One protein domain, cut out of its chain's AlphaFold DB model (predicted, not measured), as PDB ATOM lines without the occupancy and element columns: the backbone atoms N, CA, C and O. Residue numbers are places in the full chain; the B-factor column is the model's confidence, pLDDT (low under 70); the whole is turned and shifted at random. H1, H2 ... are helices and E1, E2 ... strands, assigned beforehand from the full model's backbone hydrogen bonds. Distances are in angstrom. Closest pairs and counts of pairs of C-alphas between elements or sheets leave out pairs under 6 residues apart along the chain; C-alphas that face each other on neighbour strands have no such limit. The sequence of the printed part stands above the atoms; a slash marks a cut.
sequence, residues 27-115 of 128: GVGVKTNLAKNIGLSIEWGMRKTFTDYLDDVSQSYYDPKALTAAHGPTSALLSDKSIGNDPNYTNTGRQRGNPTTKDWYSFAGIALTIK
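This is residues 27 to 115 of the 128 residues of an uncharacterized protein of Bacteroidetes bacterium (UniProt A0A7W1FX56). A long, narrow ribbon of three antiparallel strands, E1, E2 and E3, makes one end of the model, and a small head with two short helices, H1 and H2, lies at the other end. Two long links, residues 50 to 63 and 80 to 103, join ribbon and head, and residues 84 to 89 stick out from the head. The printed part has 89 residues, with elements in the order E1, E2, H1, H2, E3, and its class is mixed, helices and strands. It is extended, with a radius of gyration of the C-alphas of 21.7 A and spans of 67 by 27 by 22 A.

E1, residues 27 to 35, begins at C-alpha 27 (24.288, 28.650, 124.655) and is 25.4 A long. E2, residues 38 to 49, is 35.6 A long. H1, residues 64 to 71, begins at C-alpha 64 (30.026, 34.845, 85.462) and is 9.9 A long. H2, residues 73 to 79, is 10.0 A long. E3, residues 104 to 114, is 33.1 A long and ends at C-alpha 114 (35.302, 45.279, 137.928).

E1 and E2 form a hairpin, antiparallel at 174 degrees, with N 30 and O 42 within hydrogen-bond range at 2.8 A. E2, the inner strand, is antiparallel to E3 at 166 degrees, with N 43 and O 109 at 2.9 A. H1 and H2 touch, closest at the C-alphas of Pro 64 and Ala 76, 5.1 A, and run opposite ways at a steep tilt of 61 degrees. In both helices every O i to N i+4 pair is within hydrogen-bond range. Neither helix is on the sheet.

The two C-alphas farthest apart, those of Lys 36 and Asn 88, are 67.3 A apart. The printed part has no cut. The mean pLDDT of the printed part is 88.2, and no printed residue is under 70.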
ATOM      1  N   GLY A  27      22.915  28.481 124.211       94.44
ATOM      2  CA  GLY A  27      24.288  28.650 124.655       94.44
ATOM      3  C   GLY A  27      24.477  28.316 126.114       94.44
ATOM      4  O   GLY A  27      23.515  28.137 126.859       94.44
ATOM      5  N   VAL A  28      25.740  28.251 126.499       96.00
ATOM      6  CA  VAL A  28      26.177  28.032 127.870       96.00
ATOM      7  C   VAL A  28      27.160  29.124 128.253       96.00
ATOM      8  O   VAL A  28      27.978  29.569 127.447       96.00
ATOM      9  N   GLY A  29      27.063  29.575 129.495       95.38
ATOM     10  CA  GLY A  29      27.956  30.581 130.037       95.38
ATOM     11  C   GLY A  29      28.309  30.256 131.474       95.38
ATOM     12  O   GLY A  29      27.476  29.756 132.230       95.38
ATOM     13  N   VAL A  30      29.554  30.535 131.842       95.19
ATOM     14  CA  VAL A  30      30.046  30.404 133.210       95.19
ATOM     15  C   VAL A  30      30.501  31.770 133.681       95.19
ATOM     16  O   VAL A  30      31.334  32.421 133.050       95.19
ATOM     17  N   LYS A  31      29.972  32.181 134.831       95.38
ATOM     18  CA  LYS A  31      30.377  33.397 135.521       95.38
ATOM     19  C   LYS A  31      30.981  33.038 136.866       95.38
ATOM     20  O   LYS A  31      30.362  32.340 137.663       95.38
ATOM     21  N   THR A  32      32.178  33.544 137.126       93.38
ATOM     22  CA  THR A  32      32.906  33.311 138.373       93.38
ATOM     23  C   THR A  32      33.505  34.609 138.908       93.38
ATOM     24  O   THR A  32      33.797  35.538 138.157       93.38
ATOM     25  N   ASN A  33      33.668  34.696 140.227       91.94
ATOM     26  CA  ASN A  33      34.362  35.809 140.865       91.94
ATOM     27  C   ASN A  33      35.835  35.420 141.050       91.94
ATOM     28  O   ASN A  33      36.133  34.547 141.860       91.94
ATOM     29  N   LEU A  34      36.745  36.070 140.319       87.56
ATOM     30  CA  LEU A  34      38.196  35.869 140.466       87.56
ATOM     31  C   LEU A  34      38.715  36.520 141.753       87.56
ATOM     32  O   LEU A  34      39.628  36.010 142.392       87.56
ATOM     33  N   ALA A  35      38.126  37.650 142.142       87.06
ATOM     34  CA  ALA A  35      38.425  38.350 143.383       87.06
ATOM     35  C   ALA A  35      37.154  39.006 143.941       87.06
ATOM     36  O   ALA A  35      36.134  39.098 143.257       87.06
ATOM     37  N   LYS A  36      37.219  39.552 145.163       84.12
ATOM     38  CA  LYS A  36      36.098  40.310 145.765       84.12
ATOM     39  C   LYS A  36      35.582  41.428 144.847       84.12
ATOM     40  O   LYS A  36      34.379  41.694 144.821       84.12
ATOM     41  N   ASN A  37      36.491  42.016 144.065       88.38
ATOM     42  CA  ASN A  37      36.223  43.157 143.197       88.38
ATOM     43  C   ASN A  37      36.319  42.831 141.697       88.38
ATOM     44  O   ASN A  37      36.171  43.737 140.888       88.38
ATOM     45  N   ILE A  38      36.580  41.578 141.308       90.62
ATOM     46  CA  ILE A  38      36.774  41.197 139.900       90.62
ATOM     47  C   ILE A  38      35.976  39.927 139.605       90.62
ATOM     48  O   ILE A  38      36.187  38.894 140.236       90.62
ATOM     49  N   GLY A  39      35.080  40.001 138.626       93.88
ATOM     50  CA  GLY A  39      34.346  38.872 138.066       93.88
ATOM     51  C   GLY A  39      34.744  38.607 136.618       93.88
ATOM     52  O   GLY A  39      35.029  39.541 135.875       93.88
ATOM     53  N   LEU A  40      34.736  37.341 136.219       95.56
ATOM     54  CA  LEU A  40      34.940  36.882 134.849       95.56
ATOM     55  C   LEU A  40      33.677  36.157 134.384       95.56
ATOM     56  O   LEU A  40      33.151  35.306 135.101       95.56
ATOM     57  N   SER A  41      33.204  36.485 133.188       96.06
ATOM     58  CA  SER A  41      32.153  35.752 132.484       96.06
ATOM     59  C   SER A  41      32.724  35.214 131.186       96.06
ATOM     60  O   SER A  41      33.389  35.952 130.461       96.06
ATOM     61  N   ILE A  42      32.468  33.947 130.896       96.56
ATOM     62  CA  ILE A  42      32.757  33.324 129.608       96.56
ATOM     63  C   ILE A  42      31.430  32.809 129.074       96.56
ATOM     64  O   ILE A  42      30.727  32.079 129.768       96.56
ATOM     65  N   GLU A  43      31.089  33.191 127.853       96.50
ATOM     66  CA  GLU A  43      29.835  32.830 127.206       96.50
ATOM     67  C   GLU A  43      30.128  32.224 125.842       96.50
ATOM     68  O   GLU A  43      30.921  32.759 125.068       96.50
ATOM     69  N   TRP A  44      29.469  31.113 125.535       96.31
ATOM     70  CA  TRP A  44      29.460  30.530 124.204       96.31
ATOM     71  C   TRP A  44      28.022  30.233 123.797       96.31
ATOM     72  O   TRP A  44      27.309  29.472 124.450       96.31
ATOM     73  N   GLY A  45      27.581  30.865 122.715       95.81
ATOM     74  CA  GLY A  45      26.233  30.731 122.186       95.81
ATOM     75  C   GLY A  45      26.251  30.377 120.713       95.81
ATOM     76  O   GLY A  45      26.919  31.023 119.913       95.81
ATOM     77  N   MET A  46      25.469  29.381 120.335       95.06
ATOM     78  CA  MET A  46      25.190  29.021 118.954       95.06
ATOM     79  C   MET A  46      23.835  29.583 118.525       95.06
ATOM     80  O   MET A  46      22.918  29.765 119.326       95.06
ATOM     81  N   ARG A  47      23.696  29.861 117.233       94.50
ATOM     82  CA  ARG A  47      22.444  30.255 116.593       94.50
ATOM     83  C   ARG A  47      22.200  29.334 115.412       94.50
ATOM     84  O   ARG A  47      22.897  29.401 114.400       94.50
ATOM     85  N   LYS A  48      21.196  28.470 115.554       91.25
ATOM     86  CA  LYS A  48      20.701  27.644 114.451       91.25
ATOM     87  C   LYS A  48      19.829  28.510 113.552       91.25
ATOM     88  O   LYS A  48      18.861  29.103 114.035       91.25
ATOM     89  N   THR A  49      20.165  28.581 112.267       90.19
ATOM     90  CA  THR A  49      19.333  29.255 111.263       90.19
ATOM     91  C   THR A  49      18.514  28.237 110.470       90.19
ATOM     92  O   THR A  49      18.744  27.028 110.547       90.19
ATOM     93  N   PHE A  50      17.524  28.727 109.723       89.19
ATOM     94  CA  PHE A  50      16.694  27.918 108.827       89.19
ATOM     95  C   PHE A  50      16.993  28.205 107.347       89.19
ATOM     96  O   PHE A  50      16.157  27.943 106.483       89.19
ATOM     97  N   THR A  51      18.186  28.727 107.050       87.19
ATOM     98  CA  THR A  51      18.660  29.006 105.690       87.19
ATOM     99  C   THR A  51      20.012  28.389 105.438       87.19
ATOM    100  O   THR A  51      20.738  28.061 106.363       87.19
ATOM    101  N   ASP A  52      20.315  28.260 104.160       86.50
ATOM    102  CA  ASP A  52      21.598  27.841 103.606       86.50
ATOM    103  C   ASP A  52      22.195  29.001 102.791       86.50
ATOM    104  O   ASP A  52      22.618  28.832 101.667       86.50
ATOM    105  N   TYR A  53      21.994  30.235 103.257       87.44
ATOM    106  CA  TYR A  53      22.380  31.445 102.515       87.44
ATOM    107  C   TYR A  53      22.961  32.488 103.475       87.44
ATOM    108  O   TYR A  53      22.775  33.691 103.278       87.44
ATOM    109  N   LEU A  54      23.614  32.047 104.555       86.12
ATOM    110  CA  LEU A  54      24.265  32.957 105.499       86.12
ATOM    111  C   LEU A  54      25.440  33.694 104.835       86.12
ATOM    112  O   LEU A  54      25.673  34.868 105.118       86.12
ATOM    113  N   ASP A  55      26.127  33.021 103.919       81.31
ATOM    114  CA  ASP A  55      27.258  33.512 103.130       81.31
ATOM    115  C   ASP A  55      26.935  33.641 101.627       81.31
ATOM    116  O   ASP A  55      27.838  33.807 100.807       81.31
ATOM    117  N   ASP A  56      25.647  33.612 101.261       84.62
ATOM    118  CA  ASP A  56      25.179  33.629  99.867       84.62
ATOM    119  C   ASP A  56      25.671  32.412  99.044       84.62
ATOM    120  O   ASP A  56      25.794  32.514  97.823       84.62
ATOM    121  N   VAL A  57      25.956  31.268  99.687       87.25
ATOM    122  CA  VAL A  57      26.394  30.010  99.053       87.25
ATOM    123  C   VAL A  57      25.448  28.861  99.389       87.25
ATOM    124  O   VAL A  57      25.282  28.523 100.550       87.25
ATOM    125  N   SER A  58      24.884  28.203  98.373       87.88
ATOM    126  CA  SER A  58      24.006  27.043  98.583       87.88
ATOM    127  C   SER A  58      24.104  25.999  97.481       87.88
ATOM    128  O   SER A  58      24.137  24.804  97.759       87.88
ATOM    129  N   GLN A  59      24.133  26.420  96.217       88.56
ATOM    130  CA  GLN A  59      23.915  25.511  95.091       88.56
ATOM    131  C   GLN A  59      25.149  25.417  94.201       88.56
ATOM    132  O   GLN A  59      26.198  24.948  94.640       88.56
ATOM    133  N   SER A  60      25.020  25.798  92.935       89.81
ATOM    134  CA  SER A  60      26.067  25.711  91.930       89.81
ATOM    135  C   SER A  60      26.491  27.091  91.454       89.81
ATOM    136  O   SER A  60      25.717  28.047  91.507       89.81
ATOM    137  N   TYR A  61      27.701  27.180  90.911       88.69
ATOM    138  CA  TYR A  61      28.171  28.399  90.262       88.69
ATOM    139  C   TYR A  61      27.296  28.753  89.055       88.69
ATOM    140  O   TYR A  61      27.019  27.904  88.201       88.69
ATOM    141  N   TYR A  62      26.894  30.018  88.976       88.69
ATOM    142  CA  TYR A  62      26.207  30.585  87.819       88.69
ATOM    143  C   TYR A  62      27.214  31.147  86.807       88.69
ATOM    144  O   TYR A  62      28.369  31.382  87.158       88.69
ATOM    145  N   ASP A  63      26.790  31.364  85.559       88.69
ATOM    146  CA  ASP A  63      27.666  31.918  84.521       88.69
ATOM    147  C   ASP A  63      28.155  33.330  84.915       88.69
ATOM    148  O   ASP A  63      27.333  34.246  85.040       88.69
ATOM    149  N   PRO A  64      29.478  33.551  85.070       86.06
ATOM    150  CA  PRO A  64      30.026  34.845  85.462       86.06
ATOM    151  C   PRO A  64      29.681  35.988  84.501       86.06
ATOM    152  O   PRO A  64      29.553  37.137  84.936       86.06
ATOM    153  N   LYS A  65      29.515  35.705  83.199       87.06
ATOM    154  CA  LYS A  65      29.166  36.730  82.199       87.06
ATOM    155  C   LYS A  65      27.724  37.193  82.377       87.06
ATOM    156  O   LYS A  65      27.478  38.397  82.488       87.06
ATOM    157  N   ALA A  66      26.789  36.249  82.473       87.44
ATOM    158  CA  ALA A  66      25.389  36.538  82.774       87.44
ATOM    159  C   ALA A  66      25.226  37.220  84.145       87.44
ATOM    160  O   ALA A  66      24.457  38.173  84.282       87.44
ATOM    161  N   LEU A  67      26.004  36.793  85.145       87.38
ATOM    162  CA  LEU A  67      25.992  37.383  86.482       87.38
ATOM    163  C   LEU A  67      26.485  38.835  86.482       87.38
ATOM    164  O   LEU A  67      25.864  39.696  87.104       87.38
ATOM    165  N   THR A  68      27.563  39.118  85.748       88.19
ATOM    166  CA  THR A  68      28.099  40.478  85.593       88.19
ATOM    167  C   THR A  68      27.079  41.403  84.939       88.19
ATOM    168  O   THR A  68      26.887  42.527  85.400       88.19
ATOM    169  N   ALA A  69      26.389  40.926  83.898       88.00
ATOM    170  CA  ALA A  69      25.373  41.705  83.197       88.00
ATOM    171  C   ALA A  69      24.163  42.042  84.088       88.00
ATOM    172  O   ALA A  69      23.618  43.138  83.997       88.00
ATOM    173  N   ALA A  70      23.752  41.121  84.964       87.44
ATOM    174  CA  ALA A  70      22.546  41.282  85.775       87.44
ATOM    175  C   ALA A  70      22.778  41.895  87.169       87.44
ATOM    176  O   ALA A  70      21.899  42.573  87.708       87.44
ATOM    177  N   HIS A  71      23.924  41.625  87.795       85.94
ATOM    178  CA  HIS A  71      24.227  41.992  89.187       85.94
ATOM    179  C   HIS A  71      25.550  42.754  89.347       85.94
ATOM    180  O   HIS A  71      25.952  43.056  90.474       85.94
ATOM    181  N   GLY A  72      26.206  43.104  88.239       87.50
ATOM    182  CA  GLY A  72      27.438  43.886  88.213       87.50
ATOM    183  C   GLY A  72      28.716  43.055  88.397       87.50
ATOM    184  O   GLY A  72      28.669  41.893  88.807       87.50
ATOM    185  N   PRO A  73      29.887  43.659  88.123       86.62
ATOM    186  CA  PRO A  73      31.176  42.960  88.110       86.62
ATOM    187  C   PRO A  73      31.609  42.453  89.491       86.62
ATOM    188  O   PRO A  73      32.274  41.426  89.600       86.62
ATOM    189  N   THR A  74      31.204  43.135  90.564       87.38
ATOM    190  CA  THR A  74      31.515  42.727  91.941       87.38
ATOM    191  C   THR A  74      30.841  41.413  92.318       87.38
ATOM    192  O   THR A  74      31.452  40.594  92.997       87.38
ATOM    193  N   SER A  75      29.616  41.174  91.845       85.62
ATOM    194  CA  SER A  75      28.875  39.942  92.131       85.62
ATOM    195  C   SER A  75      29.531  38.725  91.474       85.62
ATOM    196  O   SER A  75      29.629  37.681  92.110       85.62
ATOM    197  N   ALA A  76      30.056  38.878  90.253       85.62
ATOM    198  CA  ALA A  76      30.810  37.827  89.568       85.62
ATOM    199  C   ALA A  76      32.183  37.561  90.208       85.62
ATOM    200  O   ALA A  76      32.582  36.410  90.379       85.62
ATOM    201  N   LEU A  77      32.889  38.610  90.639       85.12
ATOM    202  CA  LEU A  77      34.165  38.450  91.344       85.12
ATOM    203  C   LEU A  77      33.995  37.758  92.708       85.12
ATOM    204  O   LEU A  77      34.832  36.956  93.119       85.12
ATOM    205  N   LEU A  78      32.912  38.069  93.426       86.19
ATOM    206  CA  LEU A  78      32.601  37.443  94.713       86.19
ATOM    207  C   LEU A  78      32.043  36.023  94.561       86.19
ATOM    208  O   LEU A  78      32.227  35.215  95.471       86.19
ATOM    209  N   SER A  79      31.389  35.701  93.439       86.69
ATOM    210  CA  SER A  79      30.894  34.345  93.187       86.69
ATOM    211  C   SER A  79      32.032  33.351  92.993       86.69
ATOM    212  O   SER A  79      31.966  32.252  93.539       86.69
ATOM    213  N   ASP A  80      33.076  33.745  92.255       87.00
ATOM    214  CA  ASP A  80      34.208  32.886  91.920       87.00
ATOM    215  C   ASP A  80      35.523  33.685  91.878       87.00
ATOM    216  O   ASP A  80      35.794  34.450  90.954       87.00
ATOM    217  N   LYS A  81      36.373  33.468  92.888       83.56
ATOM    218  CA  LYS A  81      37.691  34.115  93.001       83.56
ATOM    219  C   LYS A  81      38.759  33.511  92.083       83.56
ATOM    220  O   LYS A  81      39.871  34.028  92.044       83.56
ATOM    221  N   SER A  82      38.465  32.407  91.392       81.81
ATOM    222  CA  SER A  82      39.394  31.780  90.442       81.81
ATOM    223  C   SER A  82      39.312  32.375  89.032       81.81
ATOM    224  O   SER A  82      40.166  32.082  88.192       81.81
ATOM    225  N   ILE A  83      38.326  33.248  88.783       77.56
ATOM    226  CA  ILE A  83      38.163  33.970  87.519       77.56
ATOM    227  C   ILE A  83      39.443  34.758  87.204       77.56
ATOM    228  O   ILE A  83      39.860  35.617  87.977       77.56
ATOM    229  N   GLY A  84      40.040  34.485  86.040       73.38
ATOM    230  CA  GLY A  84      41.232  35.177  85.537       73.38
ATOM    231  C   GLY A  84      42.555  34.423  85.707       73.38
ATOM    232  O   GLY A  84      43.548  34.858  85.132       73.38
ATOM    233  N   ASN A  85      42.581  33.290  86.424       72.69
ATOM    234  CA  ASN A  85      43.798  32.477  86.578       72.69
ATOM    235  C   ASN A  85      44.065  31.536  85.387       72.69
ATOM    236  O   ASN A  85      45.220  31.323  85.033       72.69
ATOM    237  N   ASP A  86      43.019  30.993  84.757       75.38
ATOM    238  CA  ASP A  86      43.110  30.184  83.533       75.38
ATOM    239  C   ASP A  86      41.935  30.547  82.598       75.38
ATOM    240  O   ASP A  86      40.778  30.394  82.999       75.38
ATOM    241  N   PRO A  87      42.189  31.031  81.366       70.75
ATOM    242  CA  PRO A  87      41.146  31.404  80.405       70.75
ATOM    243  C   PRO A  87      40.200  30.265  79.997       70.75
ATOM    244  O   PRO A  87      39.092  30.541  79.538       70.75
ATOM    245  N   ASN A  88      40.624  29.006  80.134       73.62
ATOM    246  CA  ASN A  88      39.849  27.828  79.730       73.62
ATOM    247  C   ASN A  88      39.125  27.155  80.901       73.62
ATOM    248  O   ASN A  88      38.340  26.227  80.701       73.62
ATOM    249  N   TYR A  89      39.381  27.604  82.128       76.69
ATOM    250  CA  TYR A  89      38.780  27.028  83.316       76.69
ATOM    251  C   TYR A  89      37.474  27.744  83.668       76.69
ATOM    252  O   TYR A  89      37.422  28.965  83.815       76.69
ATOM    253  N   THR A  90      36.402  26.970  83.835       80.50
ATOM    254  CA  THR A  90      35.112  27.481  84.298       80.50
ATOM    255  C   THR A  90      34.543  26.588  85.391       80.50
ATOM    256  O   THR A  90      34.545  25.358  85.282       80.50
ATOM    257  N   ASN A  91      34.044  27.215  86.456       83.12
ATOM    258  CA  ASN A  91      33.304  26.523  87.504       83.12
ATOM    259  C   ASN A  91      31.795  26.488  87.240       83.12
ATOM    260  O   ASN A  91      31.082  25.880  88.032       83.12
ATOM    261  N   THR A  92      31.291  27.099  86.159       85.44
ATOM    262  CA  THR A  92      29.851  27.177  85.865       85.44
ATOM    263  C   THR A  92      29.191  25.797  85.937       85.44
ATOM    264  O   THR A  92      29.656  24.837  85.324       85.44
ATOM    265  N   GLY A  93      28.112  25.690  86.713       83.69
ATOM    266  CA  GLY A  93      27.373  24.444  86.928       83.69
ATOM    267  C   GLY A  93      28.004  23.470  87.930       83.69
ATOM    268  O   GLY A  93      27.362  22.486  88.292       83.69
ATOM    269  N   ARG A  94      29.219  23.727  88.432       87.31
ATOM    270  CA  ARG A  94      29.809  22.923  89.513       87.31
ATOM    271  C   ARG A  94      29.164  23.253  90.848       87.31
ATOM    272  O   ARG A  94      28.697  24.370  91.067       87.31
ATOM    273  N   GLN A  95      29.182  22.281  91.752       87.94
ATOM    274  CA  GLN A  95      28.703  22.457  93.115       87.94
ATOM    275  C   GLN A  95      29.576  23.479  93.864       87.94
ATOM    276  O   GLN A  95      30.796  23.335  93.917       87.94
ATOM    277  N   ARG A  96      28.933  24.508  94.418       87.88
ATOM    278  CA  ARG A  96      29.531  25.584  95.222       87.88
ATOM    279  C   ARG A  96      29.192  25.415  96.703       87.88
ATOM    280  O   ARG A  96      30.069  25.578  97.543       87.88
ATOM    281  N   GLY A  97      27.942  25.055  96.997       87.19
ATOM    282  CA  GLY A  97      27.426  24.818  98.344       87.19
ATOM    283  C   GLY A  97      26.696  23.484  98.486       87.19
ATOM    284  O   GLY A  97      26.746  22.615  97.607       87.19
ATOM    285  N   ASN A  98      26.012  23.313  99.618       87.62
ATOM    286  CA  ASN A  98      25.210  22.126  99.878       87.62
ATOM    287  C   ASN A  98      23.780  22.479 100.338       87.62
ATOM    288  O   ASN A  98      23.559  22.665 101.533       87.62
ATOM    289  N   PRO A  99      22.766  22.378  99.453       85.25
ATOM    290  CA  PRO A  99      21.397  22.790  99.771       85.25
ATOM    291  C   PRO A  99      20.699  21.884 100.798       85.25
ATOM    292  O   PRO A  99      19.635  22.237 101.329       85.25
ATOM    293  N   THR A 100      21.265  20.701 101.072       86.56
ATOM    294  CA  THR A 100      20.716  19.732 102.033       86.56
ATOM    295  C   THR A 100      20.985  20.128 103.481       86.56
ATOM    296  O   THR A 100      20.218  19.756 104.370       86.56
ATOM    297  N   THR A 101      22.027  20.922 103.724       85.56
ATOM    298  CA  THR A 101      22.368  21.442 105.047       85.56
ATOM    299  C   THR A 101      21.801  22.847 105.241       85.56
ATOM    300  O   THR A 101      21.157  23.408 104.354       85.56
ATOM    301  N   LYS A 102      21.879  23.358 106.467       88.75
ATOM    302  CA  LYS A 102      21.500  24.732 106.812       88.75
ATOM    303  C   LYS A 102      22.624  25.317 107.643       88.75
ATOM    304  O   LYS A 102      23.238  24.585 108.422       88.75
ATOM    305  N   ASP A 103      22.823  26.617 107.528       87.56
ATOM    306  CA  ASP A 103      23.945  27.321 108.129       87.56
ATOM    307  C   ASP A 103      23.711  27.617 109.602       87.56
ATOM    308  O   ASP A 103      22.602  27.933 110.055       87.56
ATOM    309  N   TRP A 104      24.770  27.478 110.387       92.12
ATOM    310  CA  TRP A 104      24.781  27.783 111.811       92.12
ATOM    311  C   TRP A 104      25.965  28.701 112.073       92.12
ATOM    312  O   TRP A 104      27.003  28.601 111.426       92.12
ATOM    313  N   TYR A 105      25.824  29.580 113.055       92.44
ATOM    314  CA  TYR A 105      26.914  30.448 113.483       92.44
ATOM    315  C   TYR A 105      26.956  30.526 115.000       92.44
ATOM    316  O   TYR A 105      25.968  30.248 115.683       92.44
ATOM    317  N   SER A 106      28.120  30.858 115.545       94.81
ATOM    318  CA  SER A 106      28.326  30.915 116.987       94.81
ATOM    319  C   SER A 106      29.010  32.209 117.397       94.81
ATOM    320  O   SER A 106      29.681  32.858 116.600       94.81
ATOM    321  N   PHE A 107      28.802  32.582 118.650       94.81
ATOM    322  CA  PHE A 107      29.446  33.694 119.318       94.81
ATOM    323  C   PHE A 107      30.114  33.158 120.566       94.81
ATOM    324  O   PHE A 107      29.501  32.410 121.328       94.81
ATOM    325  N   ALA A 108      31.349  33.578 120.785       96.12
ATOM    326  CA  ALA A 108      32.039  33.395 122.045       96.12
ATOM    327  C   ALA A 108      32.409  34.778 122.583       96.12
ATOM    328  O   ALA A 108      32.837  35.647 121.823       96.12
ATOM    329  N   GLY A 109      32.211  34.986 123.877       95.81
ATOM    330  CA  GLY A 109      32.473  36.250 124.545       95.81
ATOM    331  C   GLY A 109      33.144  36.029 125.888       95.81
ATOM    332  O   GLY A 109      32.860  35.060 126.591       95.81
ATOM    333  N   ILE A 110      34.036  36.949 126.246       95.75
ATOM    334  CA  ILE A 110      34.647  37.019 127.571       95.75
ATOM    335  C   ILE A 110      34.366  38.416 128.112       95.75
ATOM    336  O   ILE A 110      34.647  39.408 127.441       95.75
ATOM    337  N   ALA A 111      33.815  38.503 129.319       95.62
ATOM    338  CA  ALA A 111      33.533  39.768 129.981       95.62
ATOM    339  C   ALA A 111      34.251  39.840 131.329       95.62
ATOM    340  O   ALA A 111      34.109  38.954 132.174       95.62
ATOM    341  N   LEU A 112      34.986  40.929 131.548       93.94
ATOM    342  CA  LEU A 112      35.585  41.263 132.835       93.94
ATOM    343  C   LEU A 112      34.693  42.284 133.547       93.94
ATOM    344  O   LEU A 112      34.413  43.357 133.022       93.94
ATOM    345  N   THR A 113      34.240  41.955 134.751       93.56
ATOM    346  CA  THR A 113      33.447  42.847 135.602       93.56
ATOM    347  C   THR A 113      34.313  43.353 136.746       93.56
ATOM    348  O   THR A 113      34.742  42.559 137.579       93.56
ATOM    349  N   ILE A 114      34.541  44.663 136.833       91.62
ATOM    350  CA  ILE A 114      35.302  45.279 137.928       91.62
ATOM    351  C   ILE A 114      34.324  46.012 138.851       91.62
ATOM    352  O   ILE A 114      33.585  46.890 138.412       91.62
ATOM    353  N   LYS A 115      34.313  45.661 140.140       87.19
ATOM    354  CA  LYS A 115      33.581  46.400 141.174       87.19
ATOM    355  C   LYS A 115      34.468  47.526 141.694       87.19
ATOM    356  O   LYS A 115      35.432  47.279 142.419       87.19
TER     357      LYS A 115